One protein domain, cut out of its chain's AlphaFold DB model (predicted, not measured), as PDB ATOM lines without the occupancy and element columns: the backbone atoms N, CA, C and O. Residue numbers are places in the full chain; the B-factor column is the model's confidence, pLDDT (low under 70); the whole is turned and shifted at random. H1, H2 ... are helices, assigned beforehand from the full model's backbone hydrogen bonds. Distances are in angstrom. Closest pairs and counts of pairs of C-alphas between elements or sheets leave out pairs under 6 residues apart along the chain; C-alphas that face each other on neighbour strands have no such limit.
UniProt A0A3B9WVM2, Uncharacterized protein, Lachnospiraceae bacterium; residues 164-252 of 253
ATOM      1  N   ASP A 164     333.269 181.590 219.676       92.38
ATOM      2  CA  ASP A 164     332.673 182.752 220.347       92.38
ATOM      3  C   ASP A 164     332.351 182.494 221.824       92.38
ATOM      4  O   ASP A 164     332.505 183.393 222.649       92.38
ATOM      5  N   GLN A 165     331.944 181.272 222.190       91.19
ATOM      6  CA  GLN A 165     331.733 180.910 223.593       91.19
ATOM      7  C   GLN A 165     333.051 180.920 224.372       91.19
ATOM      8  O   GLN A 165     333.123 181.600 225.391       91.19
ATOM      9  N   LEU A 166     334.111 180.267 223.877       90.94
ATOM     10  CA  LEU A 166     335.444 180.328 224.498       90.94
ATOM     11  C   LEU A 166     335.932 181.777 224.641       90.94
ATOM     12  O   LEU A 166     336.459 182.160 225.686       90.94
ATOM     13  N   ARG A 167     335.704 182.609 223.620       92.44
ATOM     14  CA  ARG A 167     336.078 184.028 223.610       92.44
ATOM     15  C   ARG A 167     335.307 184.841 224.651       92.44
ATOM     16  O   ARG A 167     335.914 185.654 225.345       92.44
ATOM     17  N   GLN A 168     334.005 184.598 224.807       93.44
ATOM     18  CA  GLN A 168     333.189 185.206 225.864       93.44
ATOM     19  C   GLN A 168     333.611 184.727 227.258       93.44
ATOM     20  O   GLN A 168     333.723 185.544 228.167       93.44
ATOM     21  N   MET A 169     333.884 183.431 227.436       90.19
ATOM     22  CA  MET A 169     334.380 182.884 228.704       90.19
ATOM     23  C   MET A 169     335.715 183.534 229.093       90.19
ATOM     24  O   MET A 169     335.879 183.958 230.235       90.19
ATOM     25  N   TYR A 170     336.637 183.701 228.140       91.81
ATOM     26  CA  TYR A 170     337.907 184.398 228.361       91.81
ATOM     27  C   TYR A 170     337.706 185.883 228.715       91.81
ATOM     28  O   TYR A 170     338.264 186.355 229.703       91.81
ATOM     29  N   GLN A 171     336.854 186.611 227.982       93.12
ATOM     30  CA  GLN A 171     336.545 188.026 228.261       93.12
ATOM     31  C   GLN A 171     335.926 188.263 229.647       93.12
ATOM     32  O   GLN A 171     336.120 189.329 230.227       93.12
ATOM     33  N   LYS A 172     335.190 187.286 230.183       92.88
ATOM     34  CA  LYS A 172     334.610 187.335 231.534       92.88
ATOM     35  C   LYS A 172     335.543 186.812 232.637       92.88
ATOM     36  O   LYS A 172     335.182 186.897 233.806       92.88
ATOM     37  N   GLY A 173     336.688 186.220 232.289       88.56
ATOM     38  CA  GLY A 173     337.560 185.520 233.239       88.56
ATOM     39  C   GLY A 173     337.024 184.165 233.730       88.56
ATOM     40  O   GLY A 173     337.485 183.665 234.752       88.56
ATOM     41  N   GLU A 174     336.063 183.553 233.026       89.62
ATOM     42  CA  GLU A 174     335.547 182.207 233.341       89.62
ATOM     43  C   GLU A 174     336.578 181.097 233.025       89.62
ATOM     44  O   GLU A 174     336.536 180.039 233.653       89.62
ATOM     45  N   ILE A 175     337.511 181.348 232.093       89.38
ATOM     46  CA  ILE A 175     338.652 180.474 231.745       89.38
ATOM     47  C   ILE A 175     339.963 181.269 231.720       89.38
ATOM     48  O   ILE A 175     339.956 182.469 231.433       89.38
ATOM     49  N   SER A 176     341.104 180.617 231.977       90.19
ATOM     50  CA  SER A 176     342.403 181.292 231.872       90.19
ATOM     51  C   SER A 176     342.828 181.473 230.412       90.19
ATOM     52  O   SER A 176     342.388 180.742 229.520       90.19
ATOM     53  N   LYS A 177     343.765 182.399 230.159       89.69
ATOM     54  CA  LYS A 177     344.355 182.559 228.820       89.69
ATOM     55  C   LYS A 177     344.979 181.252 228.305       89.69
ATOM     56  O   LYS A 177     344.843 180.942 227.132       89.69
ATOM     57  N   ARG A 178     345.620 180.461 229.178       88.81
ATOM     58  CA  ARG A 178     346.262 179.190 228.794       88.81
ATOM     59  C   ARG A 178     345.243 178.154 228.318       88.81
ATOM     60  O   ARG A 178     345.541 177.388 227.407       88.81
ATOM     61  N   ASP A 179     344.054 178.147 228.917       88.75
ATOM     62  CA  ASP A 179     342.974 177.233 228.539       88.75
ATOM     63  C   ASP A 179     342.326 177.669 227.222       88.75
ATOM     64  O   ASP A 179     342.078 176.829 226.361       88.75
ATOM     65  N   TYR A 180     342.125 178.979 227.033       90.94
ATOM     66  CA  TYR A 180     341.692 179.549 225.755       90.94
ATOM     67  C   TYR A 180     342.686 179.222 224.629       90.94
ATOM     68  O   TYR A 180     342.298 178.603 223.640       90.94
ATOM     69  N   ASP A 181     343.967 179.569 224.808       90.31
ATOM     70  CA  ASP A 181     345.036 179.357 223.822       90.31
ATOM     71  C   ASP A 181     345.112 177.866 223.413       90.31
ATOM     72  O   ASP A 181     345.070 177.548 222.226       90.31
ATOM     73  N   ARG A 182     345.103 176.938 224.387       88.81
ATOM     74  CA  ARG A 182     345.094 175.478 224.147       88.81
ATOM     75  C   ARG A 182     343.857 175.001 223.377       88.81
ATOM     76  O   ARG A 182     343.961 174.114 222.535       88.81
ATOM     77  N   GLN A 183     342.670 175.520 223.689       87.75
ATOM     78  CA  GLN A 183     341.429 175.102 223.021       87.75
ATOM     79  C   GLN A 183     341.327 175.660 221.596       87.75
ATOM     80  O   GLN A 183     340.722 175.019 220.736       87.75
ATOM     81  N   MET A 184     341.948 176.812 221.328       87.88
ATOM     82  CA  MET A 184     342.108 177.339 219.974       87.88
ATOM     83  C   MET A 184     343.117 176.517 219.165       87.88
ATOM     84  O   MET A 184     342.773 176.080 218.073       87.88
ATOM     85  N   GLU A 185     344.288 176.202 219.725       88.06
ATOM     86  CA  GLU A 185     345.304 175.335 219.098       88.06
ATOM     87  C   GLU A 185     344.727 173.961 218.705       88.06
ATOM     88  O   GLU A 185     344.874 173.516 217.566       88.06
ATOM     89  N   LEU A 186     343.979 173.313 219.610       84.69
ATOM     90  CA  LEU A 186     343.307 172.035 219.334       84.69
ATOM     91  C   LEU A 186     342.276 172.131 218.196       84.69
ATOM     92  O   LEU A 186     342.139 171.192 217.409       84.69
ATOM     93  N   LYS A 187     341.551 173.252 218.089       83.19
ATOM     94  CA  LYS A 187     340.579 173.493 217.009       83.19
ATOM     95  C   LYS A 187     341.245 173.816 215.682       83.19
ATOM     96  O   LYS A 187     340.766 173.349 214.653       83.19
ATOM     97  N   GLU A 188     342.323 174.591 215.693       84.19
ATOM     98  CA  GLU A 188     343.093 174.931 214.498       84.19
ATOM     99  C   GLU A 188     343.756 173.680 213.908       84.19
ATOM    100  O   GLU A 188     343.630 173.434 212.711       84.19
ATOM    101  N   ALA A 189     344.324 172.810 214.753       81.31
ATOM    102  CA  ALA A 189     344.836 171.502 214.345       81.31
ATOM    103  C   ALA A 189     343.744 170.602 213.730       81.31
ATOM    104  O   ALA A 189     343.941 170.031 212.656       81.31
ATOM    105  N   LEU A 190     342.565 170.519 214.363       76.44
ATOM    106  CA  LEU A 190     341.404 169.798 213.821       76.44
ATOM    107  C   LEU A 190     340.951 170.368 212.468       76.44
ATOM    108  O   LEU A 190     340.743 169.611 211.521       76.44
ATOM    109  N   LYS A 191     340.839 171.694 212.353       76.31
ATOM    110  CA  LYS A 191     340.427 172.382 211.123       76.31
ATOM    111  C   LYS A 191     341.426 172.159 209.987       76.31
ATOM    112  O   LYS A 191     341.007 171.746 208.911       76.31
ATOM    113  N   GLY A 192     342.723 172.323 210.250       68.88
ATOM    114  CA  GLY A 192     343.790 172.032 209.289       68.88
ATOM    115  C   GLY A 192     343.755 170.581 208.805       68.88
ATOM    116  O   GLY A 192     343.781 170.343 207.602       68.88
ATOM    117  N   SER A 193     343.591 169.611 209.716       63.28
ATOM    118  CA  SER A 193     343.492 168.188 209.347       63.28
ATOM    119  C   SER A 193     342.274 167.858 208.470       63.28
ATOM    120  O   SER A 193     342.370 167.002 207.589       63.28
ATOM    121  N   ASN A 194     341.156 168.569 208.656       61.44
ATOM    122  CA  ASN A 194     339.963 168.424 207.821       61.44
ATOM    123  C   ASN A 194     340.132 169.086 206.447       61.44
ATOM    124  O   ASN A 194     339.752 168.480 205.451       61.44
ATOM    125  N   GLU A 195     340.735 170.274 206.364       62.53
ATOM    126  CA  GLU A 195     341.031 170.941 205.082       62.53
ATOM    127  C   GLU A 195     341.990 170.098 204.224       62.53
ATOM    128  O   GLU A 195     341.778 169.924 203.020       62.53
ATOM    129  N   ASP A 196     342.980 169.469 204.864       60.72
ATOM    130  CA  ASP A 196     343.877 168.494 204.241       60.72
ATOM    131  C   ASP A 196     343.129 167.254 203.708       60.72
ATOM    132  O   ASP A 196     343.529 166.683 202.691       60.72
ATOM    133  N   ALA A 197     342.060 166.802 204.367       59.53
ATOM    134  CA  ALA A 197     341.266 165.648 203.935       59.53
ATOM    135  C   ALA A 197     340.240 166.012 202.844       59.53
ATOM    136  O   ALA A 197     340.097 165.293 201.852       59.53
ATOM    137  N   GLU A 198     339.566 167.152 202.982       57.81
ATOM    138  CA  GLU A 198     338.554 167.654 202.047       57.81
ATOM    139  C   GLU A 198     339.174 168.028 200.691       57.81
ATOM    140  O   GLU A 198     338.610 167.710 199.639       57.81
ATOM    141  N   GLY A 199     340.393 168.583 200.691       60.97
ATOM    142  CA  GLY A 199     341.188 168.784 199.476       60.97
ATOM    143  C   GLY A 199     341.447 167.476 198.719       60.97
ATOM    144  O   GLY A 199     341.161 167.393 197.521       60.97
ATOM    145  N   LYS A 200     341.894 166.427 199.427       61.22
ATOM    146  CA  LYS A 200     342.156 165.089 198.859       61.22
ATOM    147  C   LYS A 200     340.876 164.410 198.356       61.22
ATOM    148  O   LYS A 200     340.895 163.789 197.297       61.22
ATOM    149  N   MET A 201     339.746 164.571 199.054       60.66
ATOM    150  CA  MET A 201     338.444 164.086 198.577       60.66
ATOM    151  C   MET A 201     338.014 164.814 197.294       60.66
ATOM    152  O   MET A 201     337.570 164.176 196.339       60.66
ATOM    153  N   SER A 202     338.189 166.137 197.234       62.28
ATOM    154  CA  SER A 202     337.891 166.932 196.039       62.28
ATOM    155  C   SER A 202     338.760 166.521 194.847       62.28
ATOM    156  O   SER A 202     338.260 166.436 193.727       62.28
ATOM    157  N   GLU A 203     340.044 166.243 195.076       63.59
ATOM    158  CA  GLU A 203     340.982 165.743 194.065       63.59
ATOM    159  C   GLU A 203     340.604 164.336 193.576       63.59
ATOM    160  O   GLU A 203     340.499 164.124 192.370       63.59
ATOM    161  N   MET A 204     340.286 163.406 194.485       61.31
ATOM    162  CA  MET A 204     339.847 162.046 194.147       61.31
ATOM    163  C   MET A 204     338.561 162.044 193.304       61.31
ATOM    164  O   MET A 204     338.505 161.387 192.265       61.31
ATOM    165  N   VAL A 205     337.545 162.823 193.697       64.12
ATOM    166  CA  VAL A 205     336.284 162.947 192.940       64.12
ATOM    167  C   VAL A 205     336.519 163.584 191.562       64.12
ATOM    168  O   VAL A 205     335.949 163.128 190.571       64.12
ATOM    169  N   LYS A 206     337.397 164.594 191.463       64.06
ATOM    170  CA  LYS A 206     337.788 165.200 190.175       64.06
ATOM    171  C   LYS A 206     338.583 164.242 189.288       64.06
ATOM    172  O   LYS A 206     338.415 164.301 188.075       64.06
ATOM    173  N   GLY A 207     339.403 163.361 189.861       60.69
ATOM    174  CA  GLY A 207     340.084 162.290 189.130       60.69
ATOM    175  C   GLY A 207     339.085 161.323 188.493       60.69
ATOM    176  O   GLY A 207     339.113 161.119 187.282       60.69
ATOM    177  N   VAL A 208     338.128 160.819 189.282       59.19
ATOM    178  CA  VAL A 208     337.077 159.899 188.807       59.19
ATOM    179  C   VAL A 208     336.216 160.529 187.699       59.19
ATOM    180  O   VAL A 208     336.064 159.924 186.639       59.19
ATOM    181  N   LEU A 209     335.730 161.767 187.873       59.00
ATOM    182  CA  LEU A 209     334.996 162.488 186.813       59.00
ATOM    183  C   LEU A 209     335.886 162.861 185.607       59.00
ATOM    184  O   LEU A 209     335.407 162.968 184.477       59.00
ATOM    185  N   GLY A 210     337.190 163.054 185.816       56.19
ATOM    186  CA  GLY A 210     338.157 163.296 184.743       56.19
ATOM    187  C   GLY A 210     338.315 162.078 183.828       56.19
ATOM    188  O   GLY A 210     338.234 162.213 182.604       56.19
ATOM    189  N   LEU A 211     338.462 160.889 184.417       50.69
ATOM    190  CA  LEU A 211     338.540 159.597 183.722       50.69
ATOM    191  C   LEU A 211     337.264 159.279 182.924       50.69
ATOM    192  O   LEU A 211     337.334 158.765 181.802       50.69
ATOM    193  N   GLU A 212     336.100 159.643 183.465       47.78
ATOM    194  CA  GLU A 212     334.804 159.530 182.785       47.78
ATOM    195  C   GLU A 212     334.774 160.336 181.476       47.78
ATOM    196  O   GLU A 212     334.383 159.804 180.434       47.78
ATOM    197  N   SER A 213     335.290 161.572 181.478       52.88
ATOM    198  CA  SER A 213     335.365 162.410 180.267       52.88
ATOM    199  C   SER A 213     336.260 161.828 179.158       52.88
ATOM    200  O   SER A 213     336.093 162.161 177.983       52.88
ATOM    201  N   ALA A 214     337.176 160.917 179.511       54.25
ATOM    202  CA  ALA A 214     338.017 160.163 178.581       54.25
ATOM    203  C   ALA A 214     337.410 158.804 178.163       54.25
ATOM    204  O   ALA A 214     338.026 158.068 177.384       54.25
ATOM    205  N   GLY A 215     336.225 158.447 178.673       51.62
ATOM    206  CA  GLY A 215     335.542 157.181 178.391       51.62
ATOM    207  C   GLY A 215     336.287 155.945 178.901       51.62
ATOM    208  O   GLY A 215     336.121 154.859 178.342       51.62
ATOM    209  N   ARG A 216     337.156 156.100 179.911       54.78
ATOM    210  CA  ARG A 216     338.000 155.027 180.456       54.78
ATOM    211  C   ARG A 216     338.100 155.133 181.970       54.78
ATOM    212  O   ARG A 216     338.988 155.792 182.496       54.78
ATOM    213  N   ILE A 217     337.217 154.414 182.654       56.75
ATOM    214  CA  ILE A 217     337.377 154.103 184.073       56.75
ATOM    215  C   ILE A 217     338.563 153.134 184.186       56.75
ATOM    216  O   ILE A 217     338.420 151.944 183.906       56.75
ATOM    217  N   ASP A 218     339.749 153.641 184.530       58.12
ATOM    218  CA  ASP A 218     340.923 152.790 184.728       58.12
ATOM    219  C   ASP A 218     340.859 152.118 186.108       58.12
ATOM    220  O   ASP A 218     340.893 152.772 187.155       58.12
ATOM    221  N   GLU A 219     340.767 150.786 186.119       59.81
ATOM    222  CA  GLU A 219     340.707 150.006 187.356       59.81
ATOM    223  C   GLU A 219     341.925 150.222 188.270       59.81
ATOM    224  O   GLU A 219     341.841 149.938 189.466       59.81
ATOM    225  N   THR A 220     343.070 150.664 187.738       65.06
ATOM    226  CA  THR A 220     344.282 150.893 188.537       65.06
ATOM    227  C   THR A 220     344.175 152.156 189.383       65.06
ATOM    228  O   THR A 220     344.524 152.119 190.563       65.06
ATOM    229  N   GLU A 221     343.607 153.240 188.851       60.88
ATOM    230  CA  GLU A 221     343.361 154.471 189.611       60.88
ATOM    231  C   GLU A 221     342.284 154.251 190.682       60.88
ATOM    232  O   GLU A 221     342.446 154.686 191.822       60.88
ATOM    233  N   LEU A 222     341.271 153.438 190.377       62.94
ATOM    234  CA  LEU A 222     340.294 152.931 191.348       62.94
ATOM    235  C   LEU A 222     340.941 152.133 192.488       62.94
ATOM    236  O   LEU A 222     340.681 152.395 193.662       62.94
ATOM    237  N   LYS A 223     341.824 151.181 192.167       65.94
ATOM    238  CA  LYS A 223     342.545 150.376 193.171       65.94
ATOM    239  C   LYS A 223     343.531 151.208 193.994       65.94
ATOM    240  O   LYS A 223     343.807 150.840 195.131       65.94
ATOM    241  N   ASN A 224     344.010 152.337 193.471       66.62
ATOM    242  CA  ASN A 224     344.796 153.310 194.231       66.62
ATOM    243  C   ASN A 224     343.903 154.149 195.167       66.62
ATOM    244  O   ASN A 224     344.214 154.265 196.354       66.62
ATOM    245  N   ALA A 225     342.778 154.672 194.668       61.44
ATOM    246  CA  ALA A 225     341.818 155.480 195.428       61.44
ATOM    247  C   ALA A 225     341.167 154.715 196.596       61.44
ATOM    248  O   ALA A 225     340.934 155.291 197.654       61.44
ATOM    249  N   PHE A 226     340.936 153.409 196.429       64.19
ATOM    250  CA  PHE A 226     340.430 152.506 197.472       64.19
ATOM    251  C   PHE A 226     341.523 151.613 198.095       64.19
ATOM    252  O   PHE A 226     341.203 150.619 198.744       64.19
ATOM    253  N   SER A 227     342.809 151.941 197.915       67.69
ATOM    254  CA  SER A 227     343.905 151.204 198.561       67.69
ATOM    255  C   SER A 227     343.868 151.352 200.086       67.69
ATOM    256  O   SER A 227     343.404 152.369 200.603       67.69
ATOM    257  N   ASP A 228     344.447 150.396 200.823       60.25
ATOM    258  CA  ASP A 228     344.566 150.471 202.294       60.25
ATOM    259  C   ASP A 228     345.209 151.794 202.756       60.25
ATOM    260  O   ASP A 228     344.833 152.373 203.769       60.25
ATOM    261  N   LYS A 229     346.121 152.340 201.943       60.03
ATOM    262  CA  LYS A 229     346.818 153.603 202.209       60.03
ATOM    263  C   LYS A 229     345.937 154.853 202.056       60.03
ATOM    264  O   LYS A 229     346.264 155.885 202.631       60.03
ATOM    265  N   ALA A 230     344.850 154.765 201.289       59.62
ATOM    266  CA  ALA A 230     343.796 155.778 201.220       59.62
ATOM    267  C   ALA A 230     342.659 155.497 202.224       59.62
ATOM    268  O   ALA A 230     341.940 156.419 202.621       59.62
ATOM    269  N   SER A 231     342.509 154.241 202.668       62.22
ATOM    270  CA  SER A 231     341.523 153.835 203.676       62.22
ATOM    271  C   SER A 231     341.727 154.557 205.007       62.22
ATOM    272  O   SER A 231     340.755 155.042 205.577       62.22
ATOM    273  N   ASP A 232     342.966 154.702 205.474       62.88
ATOM    274  CA  ASP A 232     343.253 155.402 206.737       62.88
ATOM    275  C   ASP A 232     343.009 156.927 206.662       62.88
ATOM    276  O   ASP A 232     343.020 157.608 207.685       62.88
ATOM    277  N   THR A 233     342.772 157.477 205.462       61.69
ATOM    278  CA  THR A 233     342.578 158.921 205.219       61.69
ATOM    279  C   THR A 233     341.190 159.303 204.695       61.69
ATOM    280  O   THR A 233     340.949 160.482 204.455       61.69
ATOM    281  N   THR A 234     340.291 158.341 204.464       63.75
ATOM    282  CA  THR A 234     338.954 158.591 203.889       63.75
ATOM    283  C   THR A 234     337.866 157.937 204.729       63.75
ATOM    284  O   THR A 234     337.904 156.733 204.994       63.75
ATOM    285  N   ASP A 235     336.863 158.709 205.141       72.88
ATOM    286  CA  ASP A 235     335.773 158.179 205.959       72.88
ATOM    287  C   ASP A 235     334.901 157.171 205.180       72.88
ATOM    288  O   ASP A 235     334.790 157.205 203.947       72.88
ATOM    289  N   ALA A 236     334.259 156.256 205.905       71.19
ATOM    290  CA  ALA A 236     333.361 155.261 205.333       71.19
ATOM    291  C   ALA A 236     332.178 155.903 204.582       71.19
ATOM    292  O   ALA A 236     331.801 155.415 203.514       71.19
ATOM    293  N   MET A 237     331.626 157.018 205.074       67.06
ATOM    294  CA  MET A 237     330.528 157.731 204.412       67.06
ATOM    295  C   MET A 237     330.994 158.419 203.122       67.06
ATOM    296  O   MET A 237     330.276 158.404 202.121       67.06
ATOM    297  N   GLN A 238     332.222 158.952 203.103       66.75
ATOM    298  CA  GLN A 238     332.837 159.532 201.901       66.75
ATOM    299  C   GLN A 238     333.048 158.471 200.813       66.75
ATOM    300  O   GLN A 238     332.732 158.707 199.647       66.75
ATOM    301  N   ARG A 239     333.512 157.270 201.188       69.88
ATOM    302  CA  ARG A 239     333.676 156.140 200.257       69.88
ATOM    303  C   ARG A 239     332.349 155.652 199.676       69.88
ATOM    304  O   ARG A 239     332.289 155.369 198.482       69.88
ATOM    305  N   VAL A 240     331.276 155.620 200.470       75.88
ATOM    306  CA  VAL A 240     329.922 155.322 199.965       75.88
ATOM    307  C   VAL A 240     329.439 156.399 198.985       75.88
ATOM    308  O   VAL A 240     328.860 156.048 197.963       75.88
ATOM    309  N   ALA A 241     329.729 157.683 199.223       71.25
ATOM    310  CA  ALA A 241     329.375 158.757 198.289       71.25
ATOM    311  C   ALA A 241     330.114 158.654 196.937       71.25
ATOM    312  O   ALA A 241     329.515 158.911 195.894       71.25
ATOM    313  N   VAL A 242     331.386 158.231 196.929       71.75
ATOM    314  CA  VAL A 242     332.124 157.947 195.680       71.75
ATOM    315  C   VAL A 242     331.509 156.755 194.937       71.75
ATOM    316  O   VAL A 242     331.341 156.821 193.721       71.75
ATOM    317  N   LEU A 243     331.124 155.691 195.650       72.62
ATOM    318  CA  LEU A 243     330.476 154.520 195.046       72.62
ATOM    319  C   LEU A 243     329.079 154.837 194.486       72.62
ATOM    320  O   LEU A 243     328.775 154.405 193.383       72.62
ATOM    321  N   ASP A 244     328.266 155.630 195.187       71.94
ATOM    322  CA  ASP A 244     326.943 156.090 194.730       71.94
ATOM    323  C   ASP A 244     327.042 156.996 193.485       71.94
ATOM    324  O   ASP A 244     326.265 156.843 192.541       71.94
ATOM    325  N   ALA A 245     328.040 157.884 193.428       68.19
ATOM    326  CA  ALA A 245     328.338 158.665 192.226       68.19
ATOM    327  C   ALA A 245     328.772 157.767 191.051       68.19
ATOM    328  O   ALA A 245     328.277 157.919 189.936       68.19
ATOM    329  N   MET A 246     329.644 156.783 191.297       65.94
ATOM    330  CA  MET A 246     330.050 155.815 190.273       65.94
ATOM    331  C   MET A 246     328.903 154.913 189.801       65.94
ATOM    332  O   MET A 246     328.838 154.594 188.616       65.94
ATOM    333  N   GLU A 247     328.009 154.486 190.695       66.75
ATOM    334  CA  GLU A 247     326.864 153.636 190.359       66.75
ATOM    335  C   GLU A 247     325.868 154.395 189.474       66.75
ATOM    336  O   GLU A 247     325.461 153.875 188.436       66.75
ATOM    337  N   LYS A 248     325.563 155.657 189.801       66.31
ATOM    338  CA  LYS A 248     324.741 156.539 188.953       66.31
ATOM    339  C   LYS A 248     325.356 156.739 187.571       66.31
ATOM    340  O   LYS A 248     324.670 156.534 186.569       66.31
ATOM    341  N   ASN A 249     326.654 157.037 187.504       59.94
ATOM    342  CA  ASN A 249     327.326 157.310 186.233       59.94
ATOM    343  C   ASN A 249     327.504 156.030 185.384       59.94
ATOM    344  O   ASN A 249     327.371 156.093 184.164       59.94
ATOM    345  N   MET A 250     327.705 154.849 185.990       59.62
ATOM    346  CA  MET A 250     327.711 153.568 185.258       59.62
ATOM    347  C   MET A 250     326.314 153.083 184.835       59.62
ATOM    348  O   MET A 250     326.208 152.350 183.850       59.62
ATOM    349  N   LEU A 251     325.248 153.474 185.541       59.53
ATOM    350  CA  LEU A 251     323.861 153.187 185.149       59.53
ATOM    351  C   LEU A 251     323.284 154.218 184.161       59.53
ATOM    352  O   LEU A 251     322.274 153.926 183.520       59.53
ATOM    353  N   GLY A 252     323.923 155.382 184.006       54.78
ATOM    354  CA  GLY A 252     323.506 156.445 183.084       54.78
ATOM    355  C   GLY A 252     322.214 157.152 183.508       54.78
ATOM    356  O   GLY A 252     321.344 157.371 182.661       54.78
TER     357      GLY A 252
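Overview. This is residues 164 to 252 of the 253 residues of an uncharacterized protein of Lachnospiraceae bacterium (UniProt A0A3B9WVM2). One long helix, H2, makes the length of a rod; H1 folds back on its first end as a helical hairpin, while H3 and H5 lie loosely beside its far half, with tiny H4 between them along the chain. The 89 printed residues, with five named helices, H1 to H5, and no named strand, are all helix in class and extended: radius of gyration of the C-alphas 20.0 A, spans 61 by 25 by 19 A.

Along the chain. H2, residues 177 to 213, measures 53.3 A from C-alpha 177 at (344.355, 182.559, 228.820). H1 is residues 164 to 171, 10.3 A; H3 219 to 225, 9.8 A; H4 228 to 231, 4.7 A; H5 236 to 251, 22.4 A, ending at (323.861, 153.187, 185.149).

Arrangement. H2, with residues 177 to 180 alone, touches H1, opposite ways at a shallow tilt of 20 degrees; the closest C-alphas, Leu 166 and Tyr 180, are 6.4 A apart. H3 and H2 are close but not clearly touching, closest C-alphas Met 204 and Ala 225, 7.0 A; likewise H5 and H2, Val 205 and Val 242, 7.1 A. H4 is apart from H2 and H5. Every O i to N i+4 pair is within hydrogen-bond range in H1, H3 and H5, and 32 of 33 in H2; H4 is too short for one.

Size, cuts and confidence. The printed part has no cut, and its links are tight. Mean pLDDT of the printed part is 70.6, with residues 192 to 234 under 70, among others.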